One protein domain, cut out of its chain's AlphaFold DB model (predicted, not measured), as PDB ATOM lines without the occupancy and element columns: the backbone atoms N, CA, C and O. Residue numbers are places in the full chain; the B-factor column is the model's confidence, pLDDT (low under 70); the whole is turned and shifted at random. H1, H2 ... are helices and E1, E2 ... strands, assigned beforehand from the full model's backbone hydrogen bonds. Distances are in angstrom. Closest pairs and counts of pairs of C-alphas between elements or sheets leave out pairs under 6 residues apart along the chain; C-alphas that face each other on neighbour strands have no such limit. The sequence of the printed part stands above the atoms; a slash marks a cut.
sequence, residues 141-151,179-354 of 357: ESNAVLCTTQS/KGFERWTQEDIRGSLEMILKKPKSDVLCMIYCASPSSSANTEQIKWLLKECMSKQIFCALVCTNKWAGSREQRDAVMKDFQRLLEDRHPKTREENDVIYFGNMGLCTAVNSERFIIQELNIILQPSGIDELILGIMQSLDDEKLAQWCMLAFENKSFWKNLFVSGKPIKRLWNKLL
ATOM      1  N   GLU A 141      49.014 -23.192 -30.821       46.75
ATOM      2  CA  GLU A 141      48.911 -22.918 -29.385       46.75
ATOM      3  C   GLU A 141      47.473 -23.120 -28.876       46.75
ATOM      4  O   GLU A 141      46.490 -22.731 -29.518       46.75
ATOM      5  N   SER A 142      47.375 -23.786 -27.723       43.09
ATOM      6  CA  SER A 142      46.135 -24.104 -27.009       43.09
ATOM      7  C   SER A 142      46.251 -23.519 -25.610       43.09
ATOM      8  O   SER A 142      47.106 -23.935 -24.828       43.09
ATOM      9  N   ASN A 143      45.392 -22.553 -25.300       46.12
ATOM     10  CA  ASN A 143      45.589 -21.639 -24.180       46.12
ATOM     11  C   ASN A 143      44.454 -21.804 -23.172       46.12
ATOM     12  O   ASN A 143      43.294 -21.880 -23.571       46.12
ATOM     13  N   ALA A 144      44.742 -21.772 -21.871       44.84
ATOM     14  CA  ALA A 144      43.692 -21.649 -20.859       44.84
ATOM     15  C   ALA A 144      43.825 -20.359 -20.046       44.84
ATOM     16  O   ALA A 144      44.926 -19.864 -19.787       44.84
ATOM     17  N   VAL A 145      42.672 -19.846 -19.629       57.38
ATOM     18  CA  VAL A 145      42.499 -18.650 -18.806       57.38
ATOM     19  C   VAL A 145      41.686 -19.039 -17.576       57.38
ATOM     20  O   VAL A 145      40.655 -19.705 -17.687       57.38
ATOM     21  N   LEU A 146      42.148 -18.623 -16.399       50.16
ATOM     22  CA  LEU A 146      41.492 -18.903 -15.125       50.16
ATOM     23  C   LEU A 146      40.950 -17.600 -14.530       50.16
ATOM     24  O   LEU A 146      41.697 -16.641 -14.336       50.16
ATOM     25  N   CYS A 147      39.649 -17.556 -14.258       53.78
ATOM     26  CA  CYS A 147      38.961 -16.372 -13.758       53.78
ATOM     27  C   CYS A 147      38.815 -16.456 -12.235       53.78
ATOM     28  O   CYS A 147      38.030 -17.260 -11.725       53.78
ATOM     29  N   THR A 148      39.580 -15.625 -11.527       37.69
ATOM     30  CA  THR A 148      39.708 -15.654 -10.064       37.69
ATOM     31  C   THR A 148      39.329 -14.330  -9.421       37.69
ATOM     32  O   THR A 148      39.785 -13.279  -9.875       37.69
ATOM     33  N   THR A 149      38.591 -14.384  -8.324       36.06
ATOM     34  CA  THR A 149      38.299 -13.252  -7.438       36.06
ATOM     35  C   THR A 149      39.193 -13.288  -6.198       36.06
ATOM     36  O   THR A 149      39.779 -14.317  -5.863       36.06
ATOM     37  N   GLN A 150      39.322 -12.147  -5.514       33.28
ATOM     38  CA  GLN A 150      39.947 -12.060  -4.192       33.28
ATOM     39  C   GLN A 150      39.054 -11.246  -3.257       33.28
ATOM     40  O   GLN A 150      38.712 -10.106  -3.566       33.28
ATOM     41  N   SER A 151      38.683 -11.817  -2.111       30.97
ATOM     42  CA  SER A 151      37.831 -11.159  -1.117       30.97
ATOM     43  C   SER A 151      38.653 -10.563   0.031       30.97
ATOM     44  O   SER A 151      39.397 -11.250   0.733       30.97
ATOM     45  N   LYS A 179      48.671 -14.512 -16.626       51.81
ATOM     46  CA  LYS A 179      48.719 -14.421 -18.089       51.81
ATOM     47  C   LYS A 179      48.213 -15.740 -18.674       51.81
ATOM     48  O   LYS A 179      48.475 -16.797 -18.101       51.81
ATOM     49  N   GLY A 180      47.513 -15.672 -19.806       50.62
ATOM     50  CA  GLY A 180      47.147 -16.875 -20.551       50.62
ATOM     51  C   GLY A 180      48.402 -17.691 -20.846       50.62
ATOM     52  O   GLY A 180      49.400 -17.144 -21.309       50.62
ATOM     53  N   PHE A 181      48.373 -18.975 -20.511       57.28
ATOM     54  CA  PHE A 181      49.525 -19.854 -20.688       57.28
ATOM     55  C   PHE A 181      49.566 -20.302 -22.151       57.28
ATOM     56  O   PHE A 181      48.643 -20.982 -22.596       57.28
ATOM     57  N   GLU A 182      50.604 -19.901 -22.884       52.03
ATOM     58  CA  GLU A 182      50.740 -20.131 -24.334       52.03
ATOM     59  C   GLU A 182      51.197 -21.566 -24.671       52.03
ATOM     60  O   GLU A 182      50.949 -22.065 -25.766       52.03
ATOM     61  N   ARG A 183      51.859 -22.268 -23.730       58.22
ATOM     62  CA  ARG A 183      52.372 -23.646 -23.903       58.22
ATOM     63  C   ARG A 183      52.235 -24.468 -22.617       58.22
ATOM     64  O   ARG A 183      52.331 -23.921 -21.524       58.22
ATOM     65  N   TRP A 184      51.956 -25.768 -22.774       63.88
ATOM     66  CA  TRP A 184      51.439 -26.647 -21.714       63.88
ATOM     67  C   TRP A 184      52.182 -28.002 -21.672       63.88
ATOM     68  O   TRP A 184      51.736 -28.975 -22.291       63.88
ATOM     69  N   THR A 185      53.279 -28.126 -20.907       74.19
ATOM     70  CA  THR A 185      53.646 -29.453 -20.356       74.19
ATOM     71  C   THR A 185      52.689 -29.793 -19.213       74.19
ATOM     72  O   THR A 185      52.101 -28.886 -18.624       74.19
ATOM     73  N   GLN A 186      52.479 -31.073 -18.884       73.75
ATOM     74  CA  GLN A 186      51.489 -31.450 -17.859       73.75
ATOM     75  C   GLN A 186      51.882 -30.920 -16.465       73.75
ATOM     76  O   GLN A 186      51.028 -30.579 -15.641       73.75
ATOM     77  N   GLU A 187      53.185 -30.806 -16.244       80.06
ATOM     78  CA  GLU A 187      53.853 -30.230 -15.090       80.06
ATOM     79  C   GLU A 187      53.545 -28.730 -14.958       80.06
ATOM     80  O   GLU A 187      53.167 -28.291 -13.868       80.06
ATOM     81  N   ASP A 188      53.611 -27.964 -16.058       77.19
ATOM     82  CA  ASP A 188      53.285 -26.529 -16.074       77.19
ATOM     83  C   ASP A 188      51.825 -26.278 -15.684       77.19
ATOM     84  O   ASP A 188      51.551 -25.394 -14.866       77.19
ATOM     85  N   ILE A 189      50.887 -27.083 -16.216       75.56
ATOM     86  CA  ILE A 189      49.457 -27.001 -15.858       75.56
ATOM     87  C   ILE A 189      49.305 -27.143 -14.357       75.56
ATOM     88  O   ILE A 189      48.640 -26.346 -13.696       75.56
ATOM     89  N   ARG A 190      49.908 -28.206 -13.824       83.25
ATOM     90  CA  ARG A 190      49.704 -28.621 -12.452       83.25
ATOM     91  C   ARG A 190      50.343 -27.638 -11.487       83.25
ATOM     92  O   ARG A 190      49.675 -27.220 -10.546       83.25
ATOM     93  N   GLY A 191      51.581 -27.222 -11.744       82.94
ATOM     94  CA  GLY A 191      52.254 -26.181 -10.969       82.94
ATOM     95  C   GLY A 191      51.471 -24.867 -10.970       82.94
ATOM     96  O   GLY A 191      51.261 -24.282  -9.910       82.94
ATOM     97  N   SER A 192      50.962 -24.447 -12.130       80.38
ATOM     98  CA  SER A 192      50.206 -23.199 -12.278       80.38
ATOM     99  C   SER A 192      48.830 -23.246 -11.611       80.38
ATOM    100  O   SER A 192      48.483 -22.338 -10.854       80.38
ATOM    101  N   LEU A 193      48.055 -24.313 -11.827       83.50
ATOM    102  CA  LEU A 193      46.752 -24.505 -11.191       83.50
ATOM    103  C   LEU A 193      46.904 -24.643  -9.671       83.50
ATOM    104  O   LEU A 193      46.202 -23.966  -8.923       83.50
ATOM    105  N   GLU A 194      47.855 -25.456  -9.197       86.25
ATOM    106  CA  GLU A 194      48.144 -25.568  -7.768       86.25
ATOM    107  C   GLU A 194      48.619 -24.232  -7.176       86.25
ATOM    108  O   GLU A 194      48.215 -23.907  -6.066       86.25
ATOM    109  N   MET A 195      49.429 -23.435  -7.885       84.62
ATOM    110  CA  MET A 195      49.845 -22.102  -7.432       84.62
ATOM    111  C   MET A 195      48.647 -21.163  -7.266       84.62
ATOM    112  O   MET A 195      48.537 -20.505  -6.233       84.62
ATOM    113  N   ILE A 196      47.745 -21.096  -8.251       82.88
ATOM    114  CA  ILE A 196      46.586 -20.196  -8.188       82.88
ATOM    115  C   ILE A 196      45.615 -20.644  -7.085       82.88
ATOM    116  O   ILE A 196      45.167 -19.816  -6.301       82.88
ATOM    117  N   LEU A 197      45.379 -21.950  -6.939       82.75
ATOM    118  CA  LEU A 197      44.541 -22.515  -5.871       82.75
ATOM    119  C   LEU A 197      45.166 -22.434  -4.466       82.75
ATOM    120  O   LEU A 197      44.456 -22.601  -3.477       82.75
ATOM    121  N   LYS A 198      46.481 -22.212  -4.362       86.88
ATOM    122  CA  LYS A 198      47.193 -21.970  -3.093       86.88
ATOM    123  C   LYS A 198      47.303 -20.481  -2.747       86.88
ATOM    124  O   LYS A 198      47.746 -20.173  -1.642       86.88
ATOM    125  N   LYS A 199      46.913 -19.552  -3.636       82.69
ATOM    126  CA  LYS A 199      46.831 -18.123  -3.288       82.69
ATOM    127  C   LYS A 199      45.759 -17.936  -2.198       82.69
ATOM    128  O   LYS A 199      44.606 -18.306  -2.427       82.69
ATOM    129  N   PRO A 200      46.085 -17.346  -1.030       76.56
ATOM    130  CA  PRO A 200      45.079 -17.020  -0.022       76.56
ATOM    131  C   PRO A 200      43.965 -16.152  -0.618       76.56
ATOM    132  O   PRO A 200      44.245 -15.289  -1.449       76.56
ATOM    133  N   LYS A 201      42.717 -16.373  -0.185       76.56
ATOM    134  CA  LYS A 201      41.516 -15.639  -0.638       76.56
ATOM    135  C   LYS A 201      41.183 -15.759  -2.141       76.56
ATOM    136  O   LYS A 201      40.272 -15.075  -2.591       76.56
ATOM    137  N   SER A 202      41.870 -16.616  -2.906       74.38
ATOM    138  CA  SER A 202      41.583 -16.850  -4.328       74.38
ATOM    139  C   SER A 202      40.412 -17.821  -4.510       74.38
ATOM    140  O   SER A 202      40.615 -19.034  -4.461       74.38
ATOM    141  N   ASP A 203      39.213 -17.302  -4.771       81.69
ATOM    142  CA  ASP A 203      38.095 -18.114  -5.273       81.69
ATOM    143  C   ASP A 203      38.163 -18.193  -6.808       81.69
ATOM    144  O   ASP A 203      38.549 -17.236  -7.487       81.69
ATOM    145  N   VAL A 204      37.863 -19.365  -7.367       86.44
ATOM    146  CA  VAL A 204      38.047 -19.662  -8.792       86.44
ATOM    147  C   VAL A 204      36.702 -19.991  -9.419       86.44
ATOM    148  O   VAL A 204      36.210 -21.113  -9.354       86.44
ATOM    149  N   LEU A 205      36.116 -18.995 -10.076       88.75
ATOM    150  CA  LEU A 205      34.765 -19.089 -10.620       88.75
ATOM    151  C   LEU A 205      34.703 -20.001 -11.847       88.75
ATOM    152  O   LEU A 205      33.782 -20.804 -12.000       88.75
ATOM    153  N   CYS A 206      35.671 -19.832 -12.752       91.81
ATOM    154  CA  CYS A 206      35.615 -20.381 -14.100       91.81
ATOM    155  C   CYS A 206      37.016 -20.657 -14.659       91.81
ATOM    156  O   CYS A 206      37.935 -19.847 -14.517       91.81
ATOM    157  N   MET A 207      37.147 -21.786 -15.347       93.06
ATOM    158  CA  MET A 207      38.243 -22.126 -16.242       93.06
ATOM    159  C   MET A 207      37.727 -22.072 -17.681       93.06
ATOM    160  O   MET A 207      36.787 -22.786 -18.032       93.06
ATOM    161  N   ILE A 208      38.373 -21.266 -18.522       92.44
ATOM    162  CA  ILE A 208      38.145 -21.242 -19.968       92.44
ATOM    163  C   ILE A 208      39.348 -21.913 -20.633       92.44
ATOM    164  O   ILE A 208      40.460 -21.397 -20.541       92.44
ATOM    165  N   TYR A 209      39.141 -23.055 -21.286       92.06
ATOM    166  CA  TYR A 209      40.167 -23.743 -22.073       92.06
ATOM    167  C   TYR A 209      39.881 -23.550 -23.563       92.06
ATOM    168  O   TYR A 209      38.789 -23.874 -24.026       92.06
ATOM    169  N   CYS A 210      40.858 -23.041 -24.308       90.50
ATOM    170  CA  CYS A 210      40.740 -22.709 -25.722       90.50
ATOM    171  C   CYS A 210      41.614 -23.627 -26.584       90.50
ATOM    172  O   CYS A 210      42.824 -23.704 -26.376       90.50
ATOM    173  N   ALA A 211      41.020 -24.237 -27.610       90.31
ATOM    174  CA  ALA A 211      41.747 -24.902 -28.693       90.31
ATOM    175  C   ALA A 211      41.270 -24.362 -30.043       90.31
ATOM    176  O   ALA A 211      40.079 -24.118 -30.233       90.31
ATOM    177  N   SER A 212      42.193 -24.192 -30.984       88.50
ATOM    178  CA  SER A 212      41.880 -23.849 -32.373       88.50
ATOM    179  C   SER A 212      41.703 -25.116 -33.232       88.50
ATOM    180  O   SER A 212      42.157 -26.193 -32.835       88.50
ATOM    181  N   PRO A 213      41.092 -25.035 -34.429       86.50
ATOM    182  CA  PRO A 213      40.776 -26.217 -35.244       86.50
ATOM    183  C   PRO A 213      42.024 -26.923 -35.799       86.50
ATOM    184  O   PRO A 213      41.975 -28.099 -36.147       86.50
ATOM    185  N   SER A 214      43.150 -26.208 -35.868       80.56
ATOM    186  CA  SER A 214      44.470 -26.720 -36.244       80.56
ATOM    187  C   SER A 214      45.338 -27.119 -35.042       80.56
ATOM    188  O   SER A 214      46.488 -27.508 -35.235       80.56
ATOM    189  N   SER A 215      44.832 -27.037 -33.806       77.06
ATOM    190  CA  SER A 215      45.561 -27.457 -32.600       77.06
ATOM    191  C   SER A 215      45.072 -28.813 -32.087       77.06
ATOM    192  O   SER A 215      43.874 -29.034 -31.907       77.06
ATOM    193  N   SER A 216      46.003 -29.726 -31.813       68.06
ATOM    194  CA  SER A 216      45.710 -30.999 -31.157       68.06
ATOM    195  C   SER A 216      45.528 -30.785 -29.653       68.06
ATOM    196  O   SER A 216      46.484 -30.749 -28.878       68.06
ATOM    197  N   ALA A 217      44.274 -30.650 -29.221       70.12
ATOM    198  CA  ALA A 217      43.917 -30.627 -27.808       70.12
ATOM    199  C   ALA A 217      44.409 -31.915 -27.114       70.12
ATOM    200  O   ALA A 217      43.956 -33.015 -27.435       70.12
ATOM    201  N   ASN A 218      45.338 -31.804 -26.156       82.38
ATOM    202  CA  ASN A 218      45.833 -32.962 -25.408       82.38
ATOM    203  C   ASN A 218      44.750 -33.442 -24.430       82.38
ATOM    204  O   ASN A 218      44.611 -32.943 -23.311       82.38
ATOM    205  N   THR A 219      43.949 -34.409 -24.875       85.62
ATOM    206  CA  THR A 219      42.750 -34.849 -24.156       85.62
ATOM    207  C   THR A 219      43.053 -35.438 -22.777       85.62
ATOM    208  O   THR A 219      42.242 -35.255 -21.875       85.62
ATOM    209  N   GLU A 220      44.217 -36.056 -22.545       87.56
ATOM    210  CA  GLU A 220      44.601 -36.560 -21.213       87.56
ATOM    211  C   GLU A 220      44.961 -35.430 -20.235       87.56
ATOM    212  O   GLU A 220      44.522 -35.450 -19.081       87.56
ATOM    213  N   GLN A 221      45.669 -34.390 -20.698       84.44
ATOM    214  CA  GLN A 221      45.888 -33.173 -19.905       84.44
ATOM    215  C   GLN A 221      44.550 -32.519 -19.518       84.44
ATOM    216  O   GLN A 221      44.352 -32.144 -18.360       84.44
ATOM    217  N   ILE A 222      43.597 -32.443 -20.456       88.88
ATOM    218  CA  ILE A 222      42.272 -31.853 -20.211       88.88
ATOM    219  C   ILE A 222      41.430 -32.738 -19.273       88.88
ATOM    220  O   ILE A 222      40.784 -32.211 -18.370       88.88
ATOM    221  N   LYS A 223      41.474 -34.076 -19.391       92.19
ATOM    222  CA  LYS A 223      40.802 -35.008 -18.453       92.19
ATOM    223  C   LYS A 223      41.252 -34.821 -17.009       92.19
ATOM    224  O   LYS A 223      40.426 -34.969 -16.101       92.19
ATOM    225  N   TRP A 224      42.541 -34.540 -16.800       90.25
ATOM    226  CA  TRP A 224      43.093 -34.217 -15.485       90.25
ATOM    227  C   TRP A 224      42.621 -32.840 -15.008       90.25
ATOM    228  O   TRP A 224      42.053 -32.740 -13.923       90.25
ATOM    229  N   LEU A 225      42.765 -31.807 -15.844       90.00
ATOM    230  CA  LEU A 225      42.366 -30.433 -15.530       90.00
ATOM    231  C   LEU A 225      40.879 -30.332 -15.153       90.00
ATOM    232  O   LEU A 225      40.544 -29.811 -14.089       90.00
ATOM    233  N   LEU A 226      39.994 -30.915 -15.968       93.25
ATOM    234  CA  LEU A 226      38.557 -30.995 -15.694       93.25
ATOM    235  C   LEU A 226      38.270 -31.710 -14.371       93.25
ATOM    236  O   LEU A 226      37.423 -31.257 -13.609       93.25
ATOM    237  N   LYS A 227      38.975 -32.807 -14.062       93.62
ATOM    238  CA  LYS A 227      38.791 -33.538 -12.798       93.62
ATOM    239  C   LYS A 227      39.109 -32.648 -11.594       93.62
ATOM    240  O   LYS A 227      38.326 -32.623 -10.645       93.62
ATOM    241  N   GLU A 228      40.222 -31.915 -11.632       92.38
ATOM    242  CA  GLU A 228      40.594 -30.999 -10.549       92.38
ATOM    243  C   GLU A 228      39.586 -29.850 -10.420       92.38
ATOM    244  O   GLU A 228      39.086 -29.610  -9.319       92.38
ATOM    245  N   CYS A 229      39.208 -29.205 -11.530       92.44
ATOM    246  CA  CYS A 229      38.212 -28.132 -11.542       92.44
ATOM    247  C   CYS A 229      36.853 -28.591 -10.992       92.44
ATOM    248  O   CYS A 229      36.306 -27.957 -10.089       92.44
ATOM    249  N   MET A 230      36.351 -29.741 -11.448       92.19
ATOM    250  CA  MET A 230      35.094 -30.320 -10.969       92.19
ATOM    251  C   MET A 230      35.157 -30.703  -9.485       92.19
ATOM    252  O   MET A 230      34.203 -30.438  -8.757       92.19
ATOM    253  N   SER A 231      36.287 -31.239  -8.998       93.19
ATOM    254  CA  SER A 231      36.470 -31.544  -7.567       93.19
ATOM    255  C   SER A 231      36.418 -30.306  -6.659       93.19
ATOM    256  O   SER A 231      36.193 -30.426  -5.455       93.19
ATOM    257  N   LYS A 232      36.603 -29.117  -7.245       91.44
ATOM    258  CA  LYS A 232      36.633 -27.805  -6.587       91.44
ATOM    259  C   LYS A 232      35.432 -26.925  -6.957       91.44
ATOM    260  O   LYS A 232      35.415 -25.754  -6.606       91.44
ATOM    261  N   GLN A 233      34.433 -27.483  -7.651       92.56
ATOM    262  CA  GLN A 233      33.229 -26.779  -8.123       92.56
ATOM    263  C   GLN A 233      33.523 -25.536  -8.994       92.56
ATOM    264  O   GLN A 233      32.764 -24.561  -8.975       92.56
ATOM    265  N   ILE A 234      34.618 -25.589  -9.757       93.06
ATOM    266  CA  ILE A 234      35.042 -24.571 -10.724       93.06
ATOM    267  C   ILE A 234      34.341 -24.853 -12.056       93.06
ATOM    268  O   ILE A 234      34.457 -25.959 -12.594       93.06
ATOM    269  N   PHE A 235      33.636 -23.863 -12.608       95.06
ATOM    270  CA  PHE A 235      32.933 -24.022 -13.882       95.06
ATOM    271  C   PHE A 235      33.914 -24.182 -15.052       95.06
ATOM    272  O   PHE A 235      34.921 -23.479 -15.115       95.06
ATOM    273  N   CYS A 236      33.627 -25.081 -15.996       96.50
ATOM    274  CA  CYS A 236      34.524 -25.389 -17.114       96.50
ATOM    275  C   CYS A 236      33.917 -25.011 -18.475       96.50
ATOM    276  O   CYS A 236      33.017 -25.691 -18.964       96.50
ATOM    277  N   ALA A 237      34.439 -23.975 -19.130       96.75
ATOM    278  CA  ALA A 237      34.103 -23.640 -20.513       96.75
ATOM    279  C   ALA A 237      35.182 -24.175 -21.473       96.75
ATOM    280  O   ALA A 237      36.328 -23.729 -21.430       96.75
ATOM    281  N   LEU A 238      34.818 -25.114 -22.351       96.31
ATOM    282  CA  LEU A 238      35.696 -25.629 -23.408       96.31
ATOM    283  C   LEU A 238      35.359 -24.949 -24.742       96.31
ATOM    284  O   LEU A 238      34.261 -25.105 -25.278       96.31
ATOM    285  N   VAL A 239      36.286 -24.152 -25.264       95.88
ATOM    286  CA  VAL A 239      36.022 -23.175 -26.323       95.88
ATOM    287  C   VAL A 239      36.831 -23.499 -27.574       95.88
ATOM    288  O   VAL A 239      38.059 -23.411 -27.573       95.88
ATOM    289  N   CYS A 240      36.150 -23.844 -28.666       94.88
ATOM    290  CA  CYS A 240      36.788 -23.905 -29.977       94.88
ATOM    291  C   CYS A 240      36.987 -22.466 -30.476       94.88
ATOM    292  O   CYS A 240      36.028 -21.796 -30.868       94.88
ATOM    293  N   THR A 241      38.215 -21.958 -30.436       92.44
ATOM    294  CA  THR A 241      38.545 -20.648 -31.011       92.44
ATOM    295  C   THR A 241      38.593 -20.730 -32.533       92.44
ATOM    296  O   THR A 241      38.571 -21.814 -33.117       92.44
ATOM    297  N   ASN A 242      38.632 -19.571 -33.191       90.06
ATOM    298  CA  ASN A 242      38.677 -19.450 -34.646       90.06
ATOM    299  C   ASN A 242      37.558 -20.257 -35.344       90.06
ATOM    300  O   ASN A 242      37.831 -21.037 -36.255       90.06
ATOM    301  N   LYS A 243      36.293 -20.059 -34.922       91.81
ATOM    302  CA  LYS A 243      35.057 -20.723 -35.419       91.81
ATOM    303  C   LYS A 243      34.943 -20.841 -36.946       91.81
ATOM    304  O   LYS A 243      34.212 -21.698 -37.438       91.81
ATOM    305  N   TRP A 244      35.637 -19.991 -37.696       91.31
ATOM    306  CA  TRP A 244      35.610 -19.962 -39.158       91.31
ATOM    307  C   TRP A 244      36.862 -20.546 -39.843       91.31
ATOM    308  O   TRP A 244      36.822 -20.786 -41.046       91.31
ATOM    309  N   ALA A 245      37.943 -20.811 -39.102       88.31
ATOM    310  CA  ALA A 245      39.211 -21.316 -39.631       88.31
ATOM    311  C   ALA A 245      39.258 -22.851 -39.731       88.31
ATOM    312  O   ALA A 245      38.520 -23.559 -39.041       88.31
ATOM    313  N   GLY A 246      40.160 -23.367 -40.569       88.69
ATOM    314  CA  GLY A 246      40.328 -24.802 -40.815       88.69
ATOM    315  C   GLY A 246      39.177 -25.435 -41.606       88.69
ATOM    316  O   GLY A 246      38.235 -24.766 -42.049       88.69
ATOM    317  N   SER A 247      39.241 -26.752 -41.776       90.44
ATOM    318  CA  SER A 247      38.149 -27.535 -42.356       90.44
ATOM    319  C   SER A 247      36.959 -27.613 -41.388       90.44
ATOM    320  O   SER A 247      37.084 -27.359 -40.184       90.44
ATOM    321  N   ARG A 248      35.771 -27.968 -41.891       91.44
ATOM    322  CA  ARG A 248      34.611 -28.189 -41.014       91.44
ATOM    323  C   ARG A 248      34.851 -29.384 -40.094       91.44
ATOM    324  O   ARG A 248      34.532 -29.328 -38.915       91.44
ATOM    325  N   GLU A 249      35.440 -30.434 -40.637       93.00
ATOM    326  CA  GLU A 249      35.724 -31.707 -39.982       93.00
ATOM    327  C   GLU A 249      36.691 -31.512 -38.808       93.00
ATOM    328  O   GLU A 249      36.491 -32.116 -37.759       93.00
ATOM    329  N   GLN A 250      37.674 -30.613 -38.947       91.06
ATOM    330  CA  GLN A 250      38.573 -30.192 -37.866       91.06
ATOM    331  C   GLN A 250      37.818 -29.523 -36.702       91.06
ATOM    332  O   GLN A 250      37.995 -29.908 -35.546       91.06
ATOM    333  N   ARG A 251      36.926 -28.566 -36.993       91.81
ATOM    334  CA  ARG A 251      36.086 -27.909 -35.969       91.81
ATOM    335  C   ARG A 251      35.127 -28.888 -35.300       91.81
ATOM    336  O   ARG A 251      35.035 -28.937 -34.075       91.81
ATOM    337  N   ASP A 252      34.454 -29.700 -36.112       92.81
ATOM    338  CA  ASP A 252      33.518 -30.722 -35.657       92.81
ATOM    339  C   ASP A 252      34.241 -31.820 -34.843       92.81
ATOM    340  O   ASP A 252      33.595 -32.467 -34.024       92.81
ATOM    341  N   ALA A 253      35.552 -32.038 -35.026       92.62
ATOM    342  CA  ALA A 253      36.366 -32.935 -34.198       92.62
ATOM    343  C   ALA A 253      36.685 -32.324 -32.823       92.62
ATOM    344  O   ALA A 253      36.329 -32.927 -31.812       92.62
ATOM    345  N   VAL A 254      37.249 -31.107 -32.769       92.38
ATOM    346  CA  VAL A 254      37.551 -30.407 -31.499       92.38
ATOM    347  C   VAL A 254      36.295 -30.278 -30.628       92.38
ATOM    348  O   VAL A 254      36.328 -30.573 -29.433       92.38
ATOM    349  N   MET A 255      35.156 -29.922 -31.230       95.19
ATOM    350  CA  MET A 255      33.877 -29.831 -30.517       95.19
ATOM    351  C   MET A 255      33.368 -31.186 -29.999       95.19
ATOM    352  O   MET A 255      32.813 -31.233 -28.900       95.19
ATOM    353  N   LYS A 256      33.576 -32.290 -30.734       95.25
ATOM    354  CA  LYS A 256      33.213 -33.648 -30.278       95.25
ATOM    355  C   LYS A 256      34.108 -34.137 -29.148       95.25
ATOM    356  O   LYS A 256      33.592 -34.732 -28.206       95.25
ATOM    357  N   ASP A 257      35.410 -33.867 -29.205       94.44
ATOM    358  CA  ASP A 257      36.323 -34.213 -28.114       94.44
ATOM    359  C   ASP A 257      35.981 -33.415 -26.850       94.44
ATOM    360  O   ASP A 257      35.860 -33.999 -25.776       94.44
ATOM    361  N   PHE A 258      35.706 -32.111 -26.965       95.62
ATOM    362  CA  PHE A 258      35.220 -31.295 -25.844       95.62
ATOM    363  C   PHE A 258      33.871 -31.765 -25.288       95.62
ATOM    364  O   PHE A 258      33.716 -31.838 -24.069       95.62
ATOM    365  N   GLN A 259      32.910 -32.121 -26.147       96.25
ATOM    366  CA  GLN A 259      31.642 -32.711 -25.711       96.25
ATOM    367  C   GLN A 259      31.891 -34.013 -24.939       96.25
ATOM    368  O   GLN A 259      31.452 -34.131 -23.799       96.25
ATOM    369  N   ARG A 260      32.662 -34.951 -25.500       95.88
ATOM    370  CA  ARG A 260      32.988 -36.235 -24.864       95.88
ATOM    371  C   ARG A 260      33.675 -36.064 -23.507       95.88
ATOM    372  O   ARG A 260      33.310 -36.736 -22.549       95.88
ATOM    373  N   LEU A 261      34.642 -35.150 -23.412       95.31
ATOM    374  CA  LEU A 261      35.381 -34.855 -22.179       95.31
ATOM    375  C   LEU A 261      34.485 -34.352 -21.034       95.31
ATOM    376  O   LEU A 261      34.823 -34.545 -19.865       95.31
ATOM    377  N   LEU A 262      33.354 -33.719 -21.365       96.06
ATOM    378  CA  LEU A 262      32.342 -33.292 -20.400       96.06
ATOM    379  C   LEU A 262      31.271 -34.375 -20.177       96.06
ATOM    380  O   LEU A 262      30.891 -34.593 -19.031       96.06
ATOM    381  N   GLU A 263      30.853 -35.119 -21.207       95.94
ATOM    382  CA  GLU A 263      29.907 -36.247 -21.088       95.94
ATOM    383  C   GLU A 263      30.454 -37.405 -20.235       95.94
ATOM    384  O   GLU A 263      29.699 -37.984 -19.454       95.94
ATOM    385  N   ASP A 264      31.770 -37.656 -20.270       93.00
ATOM    386  CA  ASP A 264      32.503 -38.570 -19.370       93.00
ATOM    387  C   ASP A 264      32.397 -38.169 -17.869       93.00
ATOM    388  O   ASP A 264      32.906 -38.872 -16.987       93.00
ATOM    389  N   ARG A 265      31.787 -37.013 -17.553       91.62
ATOM    390  CA  ARG A 265      31.689 -36.418 -16.205       91.62
ATOM    391  C   ARG A 265      30.269 -36.021 -15.803       91.62
ATOM    392  O   ARG A 265      29.885 -36.237 -14.656       91.62
ATOM    393  N   HIS A 266      29.511 -35.423 -16.715       91.81
ATOM    394  CA  HIS A 266      28.141 -34.967 -16.514       91.81
ATOM    395  C   HIS A 266      27.387 -35.059 -17.851       91.81
ATOM    396  O   HIS A 266      27.876 -34.532 -18.849       91.81
ATOM    397  N   PRO A 267      26.187 -35.664 -17.917       92.62
ATOM    398  CA  PRO A 267      25.442 -35.761 -19.171       92.62
ATOM    399  C   PRO A 267      25.099 -34.379 -19.744       92.62
ATOM    400  O   PRO A 267      24.860 -33.423 -18.996       92.62
ATOM    401  N   LYS A 268      25.026 -34.285 -21.076       93.56
ATOM    402  CA  LYS A 268      24.505 -33.116 -21.800       93.56
ATOM    403  C   LYS A 268      23.090 -32.789 -21.314       93.56
ATOM    404  O   LYS A 268      22.200 -33.632 -21.396       93.56
ATOM    405  N   THR A 269      22.874 -31.572 -20.813       86.81
ATOM    406  CA  THR A 269      21.575 -31.149 -20.257       86.81
ATOM    407  C   THR A 269      20.725 -30.357 -21.242       86.81
ATOM    408  O   THR A 269      19.502 -30.467 -21.206       86.81
ATOM    409  N   ARG A 270      21.348 -29.552 -22.109       94.62
ATOM    410  CA  ARG A 270      20.678 -28.757 -23.153       94.62
ATOM    411  C   ARG A 270      21.677 -28.264 -24.203       94.62
ATOM    412  O   ARG A 270      22.889 -28.341 -24.013       94.62
ATOM    413  N   GLU A 271      21.144 -27.697 -25.274       96.12
ATOM    414  CA  GLU A 271      21.883 -26.988 -26.317       96.12
ATOM    415  C   GLU A 271      21.088 -25.733 -26.702       96.12
ATOM    416  O   GLU A 271      19.874 -25.807 -26.886       96.12
ATOM    417  N   GLU A 272      21.741 -24.570 -26.738       93.19
ATOM    418  CA  GLU A 272      21.098 -23.271 -26.972       93.19
ATOM    419  C   GLU A 272      22.113 -22.299 -27.600       93.19
ATOM    420  O   GLU A 272      23.187 -22.103 -27.038       93.19
ATOM    421  N   ASN A 273      21.781 -21.672 -28.736       90.81
ATOM    422  CA  ASN A 273      22.603 -20.648 -29.414       90.81
ATOM    423  C   ASN A 273      24.083 -21.057 -29.639       90.81
ATOM    424  O   ASN A 273      24.993 -20.357 -29.207       90.81
ATOM    425  N   ASP A 274      24.329 -22.205 -30.281       92.88
ATOM    426  CA  ASP A 274      25.665 -22.804 -30.490       92.88
ATOM    427  C   ASP A 274      26.456 -23.127 -29.192       92.88
ATOM    428  O   ASP A 274      27.670 -23.353 -29.237       92.88
ATOM    429  N   VAL A 275      25.797 -23.173 -28.028       96.50
ATOM    430  CA  VAL A 275      26.389 -23.583 -26.741       96.50
ATOM    431  C   VAL A 275      25.766 -24.898 -26.270       96.50
ATOM    432  O   VAL A 275      24.548 -25.000 -26.110       96.50
ATOM    433  N   ILE A 276      26.603 -25.898 -25.996       97.94
ATOM    434  CA  ILE A 276      26.211 -27.179 -25.394       97.94
ATOM    435  C   ILE A 276      26.510 -27.120 -23.890       97.94
ATOM    436  O   ILE A 276      27.611 -26.740 -23.500       97.94
ATOM    437  N   TYR A 277      25.547 -27.498 -23.047       97.56
ATOM    438  CA  TYR A 277      25.638 -27.374 -21.587       97.56
ATOM    439  C   TYR A 277      25.668 -28.737 -20.887       97.56
ATOM    440  O   TYR A 277      24.950 -29.664 -21.273       97.56
ATOM    441  N   PHE A 278      26.428 -28.814 -19.794       96.88
ATOM    442  CA  PHE A 278      26.624 -30.004 -18.963       96.88
ATOM    443  C   PHE A 278      26.335 -29.639 -17.500       96.88
ATOM    444  O   PHE A 278      27.223 -29.534 -16.651       96.88
ATOM    445  N   GLY A 279      25.055 -29.354 -17.238       91.94
ATOM    446  CA  GLY A 279      24.576 -28.882 -15.937       91.94
ATOM    447  C   GLY A 279      25.194 -27.541 -15.535       91.94
ATOM    448  O   GLY A 279      25.335 -26.639 -16.357       91.94
ATOM    449  N   ASN A 280      25.571 -27.433 -14.262       91.94
ATOM    450  CA  ASN A 280      26.370 -26.344 -13.696       91.94
ATOM    451  C   ASN A 280      27.878 -26.678 -13.641       91.94
ATOM    452  O   ASN A 280      28.632 -25.966 -12.986       91.94
ATOM    453  N   MET A 281      28.324 -27.760 -14.296       94.19
ATOM    454  CA  MET A 281      29.731 -28.188 -14.283       94.19
ATOM    455  C   MET A 281      30.530 -27.591 -15.444       94.19
ATOM    456  O   MET A 281      31.696 -27.233 -15.273       94.19
ATOM    457  N   GLY A 282      29.921 -27.468 -16.625       96.88
ATOM    458  CA  GLY A 282      30.602 -26.912 -17.788       96.88
ATOM    459  C   GLY A 282      29.728 -26.673 -19.015       96.88
ATOM    460  O   GLY A 282      28.542 -27.007 -19.048       96.88
ATOM    461  N   LEU A 283      30.355 -26.104 -20.042       97.88
ATOM    462  CA  LEU A 283      29.811 -25.931 -21.388       97.88
ATOM    463  C   LEU A 283      30.892 -26.173 -22.446       97.88
ATOM    464  O   LEU A 283      32.086 -26.075 -22.151       97.88
ATOM    465  N   CYS A 284      30.482 -26.400 -23.692       97.56
ATOM    466  CA  CYS A 284      31.353 -26.188 -24.844       97.56
ATOM    467  C   CYS A 284      30.671 -25.368 -25.948       97.56
ATOM    468  O   CYS A 284      29.451 -25.403 -26.113       97.56
ATOM    469  N   THR A 285      31.459 -24.573 -26.677       97.44
ATOM    470  CA  THR A 285      30.986 -23.715 -27.779       97.44
ATOM    471  C   THR A 285      32.139 -23.322 -28.709       97.44
ATOM    472  O   THR A 285      33.308 -23.504 -28.363       97.44
ATOM    473  N   ALA A 286      31.826 -22.767 -29.882       96.06
ATOM    474  CA  ALA A 286      32.803 -22.264 -30.844       96.06
ATOM    475  C   ALA A 286      32.668 -20.745 -31.037       96.06
ATOM    476  O   ALA A 286      31.558 -20.237 -31.221       96.06
ATOM    477  N   VAL A 287      33.795 -20.023 -31.037       93.88
ATOM    478  CA  VAL A 287      33.839 -18.548 -31.051       93.88
ATOM    479  C   VAL A 287      34.836 -17.977 -32.062       93.88
ATOM    480  O   VAL A 287      35.863 -18.578 -32.377       93.88
ATOM    481  N   ASN A 288      34.554 -16.770 -32.544       92.56
ATOM    482  CA  ASN A 288      35.471 -15.933 -33.310       92.56
ATOM    483  C   ASN A 288      35.460 -14.532 -32.680       92.56
ATOM    484  O   ASN A 288      34.435 -13.851 -32.713       92.56
ATOM    485  N   SER A 289      36.574 -14.117 -32.074       84.88
ATOM    486  CA  SER A 289      36.729 -12.793 -31.450       84.88
ATOM    487  C   SER A 289      36.848 -11.668 -32.479       84.88
ATOM    488  O   SER A 289      36.367 -10.560 -32.247       84.88
ATOM    489  N   GLU A 290      37.463 -11.962 -33.623       86.19
ATOM    490  CA  GLU A 290      37.760 -11.002 -34.687       86.19
ATOM    491  C   GLU A 290      36.972 -11.303 -35.972       86.19
ATOM    492  O   GLU A 290      36.126 -12.203 -36.015       86.19
ATOM    493  N   ARG A 291      37.216 -10.527 -37.033       88.44
ATOM    494  CA  ARG A 291      36.700 -10.831 -38.374       88.44
ATOM    495  C   ARG A 291      37.541 -11.928 -39.013       88.44
ATOM    496  O   ARG A 291      38.757 -11.923 -38.874       88.44
ATOM    497  N   PHE A 292      36.902 -12.821 -39.758       90.06
ATOM    498  CA  PHE A 292      37.590 -13.828 -40.564       90.06
ATOM    499  C   PHE A 292      37.344 -13.553 -42.048       90.06
ATOM    500  O   PHE A 292      36.224 -13.212 -42.431       90.06
ATOM    501  N   ILE A 293      38.382 -13.673 -42.875       92.00
ATOM    502  CA  ILE A 293      38.330 -13.361 -44.306       92.00
ATOM    503  C   ILE A 293      38.687 -14.625 -45.084       92.00
ATOM    504  O   ILE A 293      39.824 -15.083 -45.025       92.00
ATOM    505  N   ILE A 294      37.717 -15.163 -45.822       90.50
ATOM    506  CA  ILE A 294      37.938 -16.236 -46.798       90.50
ATOM    507  C   ILE A 294      38.371 -15.544 -48.092       90.50
ATOM    508  O   ILE A 294      37.533 -14.969 -48.794       90.50
ATOM    509  N   GLN A 295      39.680 -15.508 -48.349       91.19
ATOM    510  CA  GLN A 295      40.276 -14.690 -49.414       91.19
ATOM    511  C   GLN A 295      39.838 -15.161 -50.805       91.19
ATOM    512  O   GLN A 295      39.509 -14.349 -51.665       91.19
ATOM    513  N   GLU A 296      39.738 -16.476 -50.984       92.94
ATOM    514  CA  GLU A 296      39.392 -17.180 -52.223       92.94
ATOM    515  C   GLU A 296      37.974 -16.852 -52.712       92.94
ATOM    516  O   GLU A 296      37.683 -16.939 -53.903       92.94
ATOM    517  N   LEU A 297      37.089 -16.477 -51.782       92.56
ATOM    518  CA  LEU A 297      35.684 -16.149 -52.038       92.56
ATOM    519  C   LEU A 297      35.357 -14.667 -51.775       92.56
ATOM    520  O   LEU A 297      34.221 -14.249 -51.990       92.56
ATOM    521  N   ASN A 298      36.325 -13.884 -51.284       92.62
ATOM    522  CA  ASN A 298      36.144 -12.518 -50.777       92.62
ATOM    523  C   ASN A 298      34.994 -12.389 -49.743       92.62
ATOM    524  O   ASN A 298      34.221 -11.428 -49.753       92.62
ATOM    525  N   ILE A 299      34.848 -13.379 -48.851       93.06
ATOM    526  CA  ILE A 299      33.792 -13.407 -47.822       93.06
ATOM    527  C   ILE A 299      34.362 -12.941 -46.479       93.06
ATOM    528  O   ILE A 299      35.284 -13.555 -45.944       93.06
ATOM    529  N   ILE A 300      33.763 -11.894 -45.899       91.88
ATOM    530  CA  ILE A 300      34.137 -11.345 -44.585       91.88
ATOM    531  C   ILE A 300      33.107 -11.757 -43.525       91.88
ATOM    532  O   ILE A 300      32.037 -11.153 -43.393       91.88
ATOM    533  N   LEU A 301      33.459 -12.755 -42.720       90.62
ATOM    534  CA  LEU A 301      32.676 -13.212 -41.574       90.62
ATOM    535  C   LEU A 301      32.963 -12.328 -40.349       90.62
ATOM    536  O   LEU A 301      34.098 -11.915 -40.103       90.62
ATOM    537  N   GLN A 302      31.920 -12.002 -39.585       90.88
ATOM    538  CA  GLN A 302      32.021 -11.144 -38.397       90.88
ATOM    539  C   GLN A 302      32.347 -11.959 -37.123       90.88
ATOM    540  O   GLN A 302      32.182 -13.187 -37.127       90.88
ATOM    541  N   PRO A 303      32.767 -11.291 -36.026       88.69
ATOM    542  CA  PRO A 303      32.826 -11.899 -34.697       88.69
ATOM    543  C   PRO A 303      31.501 -12.569 -34.299       88.69
ATOM    544  O   PRO A 303      30.425 -12.062 -34.620       88.69
ATOM    545  N   SER A 304      31.572 -13.706 -33.604       89.44
ATOM    546  CA  SER A 304      30.417 -14.543 -33.231       89.44
ATOM    547  C   SER A 304      30.784 -15.499 -32.089       89.44
ATOM    548  O   SER A 304      31.949 -15.874 -31.959       89.44
ATOM    549  N   GLY A 305      29.821 -15.910 -31.261       88.62
ATOM    550  CA  GLY A 305      30.016 -16.889 -30.184       88.62
ATOM    551  C   GLY A 305      30.529 -16.293 -28.869       88.62
ATOM    552  O   GLY A 305      30.426 -16.935 -27.831       88.62
ATOM    553  N   ILE A 306      31.083 -15.075 -28.880       86.38
ATOM    554  CA  ILE A 306      31.617 -14.418 -27.674       86.38
ATOM    555  C   ILE A 306      30.493 -14.013 -26.714       86.38
ATOM    556  O   ILE A 306      30.598 -14.269 -25.515       86.38
ATOM    557  N   ASP A 307      29.415 -13.412 -27.224       82.19
ATOM    558  CA  ASP A 307      28.274 -13.030 -26.388       82.19
ATOM    559  C   ASP A 307      27.577 -14.291 -25.848       82.19
ATOM    560  O   ASP A 307      27.259 -14.372 -24.662       82.19
ATOM    561  N   GLU A 308      27.426 -15.312 -26.692       90.12
ATOM    562  CA  GLU A 308      26.846 -16.614 -26.365       90.12
ATOM    563  C   GLU A 308      27.666 -17.371 -25.300       90.12
ATOM    564  O   GLU A 308      27.087 -17.888 -24.344       90.12
ATOM    565  N   LEU A 309      29.003 -17.361 -25.387       91.50
ATOM    566  CA  LEU A 309      29.920 -17.901 -24.374       91.50
ATOM    567  C   LEU A 309      29.763 -17.192 -23.021       91.50
ATOM    568  O   LEU A 309      29.610 -17.849 -21.990       91.50
ATOM    569  N   ILE A 310      29.783 -15.854 -23.014       87.19
ATOM    570  CA  ILE A 310      29.647 -15.061 -21.785       87.19
ATOM    571  C   ILE A 310      28.274 -15.302 -21.142       87.19
ATOM    572  O   ILE A 310      28.197 -15.518 -19.930       87.19
ATOM    573  N   LEU A 311      27.199 -15.358 -21.939       85.12
ATOM    574  CA  LEU A 311      25.872 -15.717 -21.438       85.12
ATOM    575  C   LEU A 311      25.822 -17.158 -20.929       85.12
ATOM    576  O   LEU A 311      25.193 -17.408 -19.904       85.12
ATOM    577  N   GLY A 312      26.478 -18.097 -21.609       90.94
ATOM    578  CA  GLY A 312      26.521 -19.501 -21.216       90.94
ATOM    579  C   GLY A 312      27.172 -19.704 -19.849       90.94
ATOM    580  O   GLY A 312      26.613 -20.414 -19.010       90.94
ATOM    581  N   ILE A 313      28.288 -19.016 -19.583       92.06
ATOM    582  CA  ILE A 313      28.924 -18.980 -18.256       92.06
ATOM    583  C   ILE A 313      27.943 -18.389 -17.233       92.06
ATOM    584  O   ILE A 313      27.602 -19.046 -16.251       92.06
ATOM    585  N   MET A 314      27.408 -17.191 -17.493       89.00
ATOM    586  CA  MET A 314      26.506 -16.485 -16.568       89.00
ATOM    587  C   MET A 314      25.213 -17.252 -16.250       89.00
ATOM    588  O   MET A 314      24.685 -17.148 -15.145       89.00
ATOM    589  N   GLN A 315      24.699 -18.045 -17.191       88.31
ATOM    590  CA  GLN A 315      23.547 -18.913 -16.955       88.31
ATOM    591  C   GLN A 315      23.863 -20.110 -16.053       88.31
ATOM    592  O   GLN A 315      22.958 -20.584 -15.369       88.31
ATOM    593  N   SER A 316      25.103 -20.603 -16.079       92.62
ATOM    594  CA  SER A 316      25.490 -21.890 -15.483       92.62
ATOM    595  C   SER A 316      26.071 -21.768 -14.070       92.62
ATOM    596  O   SER A 316      26.064 -22.747 -13.327       92.62
ATOM    597  N   LEU A 317      26.539 -20.576 -13.687       89.25
ATOM    598  CA  LEU A 317      26.957 -20.264 -12.318       89.25
ATOM    599  C   LEU A 317      25.753 -20.186 -11.357       89.25
ATOM    600  O   LEU A 317      24.634 -19.856 -11.756       89.25
ATOM    601  N   ASP A 318      25.982 -20.456 -10.074       89.50
ATOM    602  CA  ASP A 318      25.059 -20.124  -8.979       89.50
ATOM    603  C   ASP A 318      24.981 -18.597  -8.738       89.50
ATOM    604  O   ASP A 318      25.679 -17.820  -9.390       89.50
ATOM    605  N   ASP A 319      24.069 -18.137  -7.876       82.00
ATOM    606  CA  ASP A 319      23.804 -16.699  -7.677       82.00
ATOM    607  C   ASP A 319      25.017 -15.945  -7.101       82.00
ATOM    608  O   ASP A 319      25.253 -14.791  -7.467       82.00
ATOM    609  N   GLU A 320      25.808 -16.602  -6.249       84.06
ATOM    610  CA  GLU A 320      27.007 -16.038  -5.628       84.06
ATOM    611  C   GLU A 320      28.142 -15.926  -6.650       84.06
ATOM    612  O   GLU A 320      28.652 -14.830  -6.896       84.06
ATOM    613  N   LYS A 321      28.481 -17.023  -7.337       86.12
ATOM    614  CA  LYS A 321      29.512 -17.018  -8.383       86.12
ATOM    615  C   LYS A 321      29.127 -16.142  -9.572       86.12
ATOM    616  O   LYS A 321      30.012 -15.549 -10.184       86.12
ATOM    617  N   LEU A 322      27.837 -15.993  -9.888       85.88
ATOM    618  CA  LEU A 322      27.360 -15.035 -10.889       85.88
ATOM    619  C   LEU A 322      27.600 -13.584 -10.448       85.88
ATOM    620  O   LEU A 322      28.083 -12.784 -11.250       85.88
ATOM    621  N   ALA A 323      27.304 -13.234  -9.192       77.69
ATOM    622  CA  ALA A 323      27.599 -11.903  -8.664       77.69
ATOM    623  C   ALA A 323      29.112 -11.621  -8.689       77.69
ATOM    624  O   ALA A 323      29.539 -10.593  -9.220       77.69
ATOM    625  N   GLN A 324      29.927 -12.575  -8.223       80.38
ATOM    626  CA  GLN A 324      31.388 -12.513  -8.295       80.38
ATOM    627  C   GLN A 324      31.904 -12.364  -9.745       80.38
ATOM    628  O   GLN A 324      32.759 -11.521 -10.018       80.38
ATOM    629  N   TRP A 325      31.352 -13.119 -10.701       84.06
ATOM    630  CA  TRP A 325      31.707 -13.052 -12.126       84.06
ATOM    631  C   TRP A 325      31.359 -11.693 -12.743       84.06
ATOM    632  O   TRP A 325      32.156 -11.110 -13.481       84.06
ATOM    633  N   CYS A 326      30.184 -11.152 -12.421       78.81
ATOM    634  CA  CYS A 326      29.771  -9.837 -12.896       78.81
ATOM    635  C   CYS A 326      30.595  -8.702 -12.272       78.81
ATOM    636  O   CYS A 326      30.870  -7.729 -12.976       78.81
ATOM    637  N   MET A 327      31.057  -8.841 -11.024       75.00
ATOM    638  CA  MET A 327      32.034  -7.927 -10.419       75.00
ATOM    639  C   MET A 327      33.391  -7.999 -11.129       75.00
ATOM    640  O   MET A 327      33.863  -6.973 -11.613       75.00
ATOM    641  N   LEU A 328      33.955  -9.199 -11.321       74.44
ATOM    642  CA  LEU A 328      35.204  -9.409 -12.069       74.44
ATOM    643  C   LEU A 328      35.142  -8.776 -13.473       74.44
ATOM    644  O   LEU A 328      36.070  -8.089 -13.914       74.44
ATOM    645  N   ALA A 329      34.030  -8.977 -14.184       71.12
ATOM    646  CA  ALA A 329      33.812  -8.413 -15.511       71.12
ATOM    647  C   ALA A 329      33.581  -6.886 -15.486       71.12
ATOM    648  O   ALA A 329      33.969  -6.189 -16.425       71.12
ATOM    649  N   PHE A 330      33.007  -6.338 -14.410       64.62
ATOM    650  CA  PHE A 330      32.834  -4.896 -14.232       64.62
ATOM    651  C   PHE A 330      34.141  -4.176 -13.858       64.62
ATOM    652  O   PHE A 330      34.419  -3.103 -14.398       64.62
ATOM    653  N   GLU A 331      34.979  -4.757 -13.003       65.25
ATOM    654  CA  GLU A 331      36.303  -4.218 -12.662       65.25
ATOM    655  C   GLU A 331      37.212  -4.193 -13.897       65.25
ATOM    656  O   GLU A 331      37.805  -3.168 -14.239       65.25
ATOM    657  N   ASN A 332      37.189  -5.272 -14.683       64.50
ATOM    658  CA  ASN A 332      37.886  -5.363 -15.965       64.50
ATOM    659  C   ASN A 332      37.201  -4.571 -17.104       64.50
ATOM    660  O   ASN A 332      37.504  -4.770 -18.281       64.50
ATOM    661  N   LYS A 333      36.303  -3.615 -16.815       56.62
ATOM    662  CA  LYS A 333      35.620  -2.789 -17.835       56.62
ATOM    663  C   LYS A 333      36.580  -1.960 -18.706       56.62
ATOM    664  O   LYS A 333      36.142  -1.427 -19.721       56.62
ATOM    665  N   SER A 334      37.864  -1.824 -18.369       52.66
ATOM    666  CA  SER A 334      38.910  -1.329 -19.285       52.66
ATOM    667  C   SER A 334      39.178  -2.308 -20.439       52.66
ATOM    668  O   SER A 334      39.073  -1.910 -21.596       52.66
ATOM    669  N   PHE A 335      39.413  -3.585 -20.136       55.38
ATOM    670  CA  PHE A 335      39.552  -4.681 -21.102       55.38
ATOM    671  C   PHE A 335      38.304  -4.790 -21.995       55.38
ATOM    672  O   PHE A 335      38.381  -4.642 -23.215       55.38
ATOM    673  N   TRP A 336      37.116  -4.896 -21.388       52.50
ATOM    674  CA  TRP A 336      35.852  -5.037 -22.127       52.50
ATOM    675  C   TRP A 336      35.392  -3.764 -22.868       52.50
ATOM    676  O   TRP A 336      34.501  -3.837 -23.710       52.50
ATOM    677  N   LYS A 337      35.967  -2.582 -22.592       51.38
ATOM    678  CA  LYS A 337      35.770  -1.381 -23.437       51.38
ATOM    679  C   LYS A 337      36.528  -1.485 -24.761       51.38
ATOM    680  O   LYS A 337      36.077  -0.878 -25.730       51.38
ATOM    681  N   ASN A 338      37.657  -2.193 -24.765       50.25
ATOM    682  CA  ASN A 338      38.563  -2.308 -25.904       50.25
ATOM    683  C   ASN A 338      38.233  -3.526 -26.783       50.25
ATOM    684  O   ASN A 338      38.577  -3.527 -27.961       50.25
ATOM    685  N   LEU A 339      37.513  -4.526 -26.257       45.72
ATOM    686  CA  LEU A 339      36.887  -5.572 -27.073       45.72
ATOM    687  C   LEU A 339      35.733  -4.996 -27.921       45.72
ATOM    688  O   LEU A 339      34.727  -4.510 -27.392       45.72
ATOM    689  N   PHE A 340      35.858  -5.099 -29.246       44.19
ATOM    690  CA  PHE A 340      34.841  -4.689 -30.219       44.19
ATOM    691  C   PHE A 340      34.138  -5.901 -30.844       44.19
ATOM    692  O   PHE A 340      34.507  -6.356 -31.925       44.19
ATOM    693  N   VAL A 341      33.063  -6.382 -30.219       47.25
ATOM    694  CA  VAL A 341      32.182  -7.380 -30.848       47.25
ATOM    695  C   VAL A 341      31.290  -6.678 -31.882       47.25
ATOM    696  O   VAL A 341      30.669  -5.650 -31.601       47.25
ATOM    697  N   SER A 342      31.255  -7.196 -33.114       44.53
ATOM    698  CA  SER A 342      30.376  -6.722 -34.202       44.53
ATOM    699  C   SER A 342      30.383  -5.197 -34.443       44.53
ATOM    700  O   SER A 342      29.361  -4.594 -34.780       44.53
ATOM    701  N   GLY A 343      31.540  -4.549 -34.246       44.19
ATOM    702  CA  GLY A 343      31.731  -3.108 -34.461       44.19
ATOM    703  C   GLY A 343      31.019  -2.189 -33.457       44.19
ATOM    704  O   GLY A 343      30.947  -0.982 -33.684       44.19
ATOM    705  N   LYS A 344      30.484  -2.719 -32.348       45.88
ATOM    706  CA  LYS A 344      29.822  -1.940 -31.288       45.88
ATOM    707  C   LYS A 344      30.539  -2.217 -29.957       45.88
ATOM    708  O   LYS A 344      30.682  -3.374 -29.585       45.88
ATOM    709  N   PRO A 345      30.986  -1.197 -29.201       48.94
ATOM    710  CA  PRO A 345      31.700  -1.446 -27.952       48.94
ATOM    711  C   PRO A 345      30.753  -2.012 -26.884       48.94
ATOM    712  O   PRO A 345      29.679  -1.443 -26.638       48.94
ATOM    713  N   ILE A 346      31.194  -3.057 -26.171       52.88
ATOM    714  CA  ILE A 346      30.448  -3.727 -25.078       52.88
ATOM    715  C   ILE A 346      30.049  -2.721 -23.971       52.88
ATOM    716  O   ILE A 346      29.061  -2.897 -23.259       52.88
ATOM    717  N   LYS A 347      30.721  -1.560 -23.913       46.06
ATOM    718  CA  LYS A 347      30.305  -0.327 -23.211       46.06
ATOM    719  C   LYS A 347      28.792  -0.019 -23.292       46.06
ATOM    720  O   LYS A 347      28.258   0.509 -22.319       46.06
ATOM    721  N   ARG A 348      28.090  -0.336 -24.394       48.38
ATOM    722  CA  ARG A 348      26.623  -0.144 -24.514       48.38
ATOM    723  C   ARG A 348      25.793  -1.112 -23.662       48.38
ATOM    724  O   ARG A 348      24.766  -0.686 -23.136       48.38
ATOM    725  N   LEU A 349      26.233  -2.360 -23.502       49.19
ATOM    726  CA  LEU A 349      25.636  -3.322 -22.568       49.19
ATOM    727  C   LEU A 349      25.917  -2.861 -21.127       49.19
ATOM    728  O   LEU A 349      24.995  -2.652 -20.340       49.19
ATOM    729  N   TRP A 350      27.186  -2.563 -20.833       49.69
ATOM    730  CA  TRP A 350      27.639  -2.153 -19.502       49.69
ATOM    731  C   TRP A 350      27.041  -0.851 -18.978       49.69
ATOM    732  O   TRP A 350      26.791  -0.754 -17.785       49.69
ATOM    733  N   ASN A 351      26.841   0.182 -19.799       49.47
ATOM    734  CA  ASN A 351      26.242   1.422 -19.292       49.47
ATOM    735  C   ASN A 351      24.779   1.212 -18.865       49.47
ATOM    736  O   ASN A 351      24.368   1.743 -17.837       49.47
ATOM    737  N   LYS A 352      24.038   0.353 -19.579       49.06
ATOM    738  CA  LYS A 352      22.646   0.016 -19.252       49.06
ATOM    739  C   LYS A 352      22.512  -0.948 -18.070       49.06
ATOM    740  O   LYS A 352      21.588  -0.771 -17.289       49.06
ATOM    741  N   LEU A 353      23.457  -1.876 -17.887       46.69
ATOM    742  CA  LEU A 353      23.603  -2.674 -16.653       46.69
ATOM    743  C   LEU A 353      23.800  -1.813 -15.392       46.69
ATOM    744  O   LEU A 353      23.509  -2.268 -14.299       46.69
ATOM    745  N   LEU A 354      24.274  -0.573 -15.542       47.12
ATOM    746  CA  LEU A 354      24.571   0.348 -14.436       47.12
ATOM    747  C   LEU A 354      23.538   1.481 -14.302       47.12
ATOM    748  O   LEU A 354      23.818   2.483 -13.646       47.12
TER     749      LEU A 354
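AT A GLANCE: This is residues 141 to 151 and 179 to 354 of the 357 residues of the protein "Hypothetical protein" of Rotaria sordida (UniProt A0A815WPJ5). A twisted sheet of six strands makes the middle of three layers, with H1, H2 and H3 over one face and H4 and H5 over the other. The small hairpin E7 and E8 reaches out from one end, and the short helices H6 and H7 lie off the sheet, beyond H5. The printed part has 187 residues, with seven named helices and eight named strands in the order E1 H1 E2 H2 E3 H3 E4 E5 E6 E7 E8 H4 H5 H6 H7; its class is mixed, helices and strands. The large sheet is mixed, in the order E1 E2 E3 E6 E5 E4, and E7 and E8 form an antiparallel sheet of two. The whole is compact, with a radius of gyration of the C-alphas of 16.5 A and spans of 52 by 42 by 32 A.

HOW THE PARTS SIT: E1, residues 143 to 150, is an edge strand, antiparallel to E2, residues 202 to 211, at 165 degrees; N 145 and O 208 are 2.9 A apart. E2 bends by 62 degrees at residue 205. H1, residues 186 to 198, is on the sheet and near E1, with 5 pairs of C-alphas within 10 A. E2, H2, residues 219 to 231, and E3, residues 235 to 240, form a strand-helix-strand unit, two parallel neighbour strands with a helix between, with a right-handed crossover; N 207 and O 235 are 2.8 A apart. H2 runs along the strands, over E2 and E3, at a height over the sheet of 10.3 A. H3, residues 248 to 263, is on the same face at a height of 8.2 A, over E3 and E6, residues 282 to 286; the closest C-alphas of H3 and E6 are those of Phe 258 and Cys 284, 6.5 A. H2 touches H3 with residues 219 to 223 alone, at a steep tilt of 38 degrees, the same way, closest at the C-alphas of Lys 223 and Leu 261, 6.6 A. E3 and E6 are parallel, with N 238 and O 283 at 2.9 A. E4, residues 270 to 272, E5, residues 275 to 278, and E6 form a meander, each strand the antiparallel neighbour of the one before; N 275 and O 272 are 3.0 A apart, N 276 and O 284 2.9 A. E3, H3 and E4 form a split strand-helix-strand unit, with E6 and E5 between its strands and a right-handed crossover. E7, residues 292 to 294, and E8, residues 299 to 301, form a hairpin, with N 292 and O 301 at 3.0 A; E6 and E7 are apart. H4, residues 306 to 316, is on the opposite face to H3, closest to E6 at the C-alphas of Leu 309 and Thr 285, 6.8 A. H5, residues 319 to 331, is on the same face as H4 and runs across the strands, at 80 degrees to E1 on the local plane. H6, residues 333 to 338, and H7, residues 347 to 353, are not on the sheet; this helical hairpin only just touches, with 3 pairs of C-alphas within 8 A, the closest those of Lys 337 and Lys 347, 5.6 A. Every O i to N i+4 pair is within hydrogen-bond range in H1 to H6, and 2 of 3 in H7.

IN THESE COORDINATES: E1 begins at C-alpha 143, (45.589, -21.639, -24.180), and is 22.9 A long. H1 measures 18.1 A, E2 25.7 A, H2 18.0 A, E3 16.6 A, and H3 22.0 A, from C-alpha 248 at (34.611, -28.189, -41.014). E4, E5, E6, E7 and E8 are shorter. H4 measures 15.6 A and H5 18.4 A; H6 and H7 are shorter, and H7 ends at C-alpha 353, (23.603, -2.674, -16.653).

THE WHOLE: The C-alphas farthest apart are those of Pro 200 and Leu 297, 52.9 A. Residues 152 to 178 are not printed, and C-alphas 151 and 179 are 20.4 A apart across this cut. Of the links that are printed whole, none is long. The mean pLDDT of the printed part is 80.1; residues 141 to 151, 179 to 184, 216 and 330 to 354 are under 70.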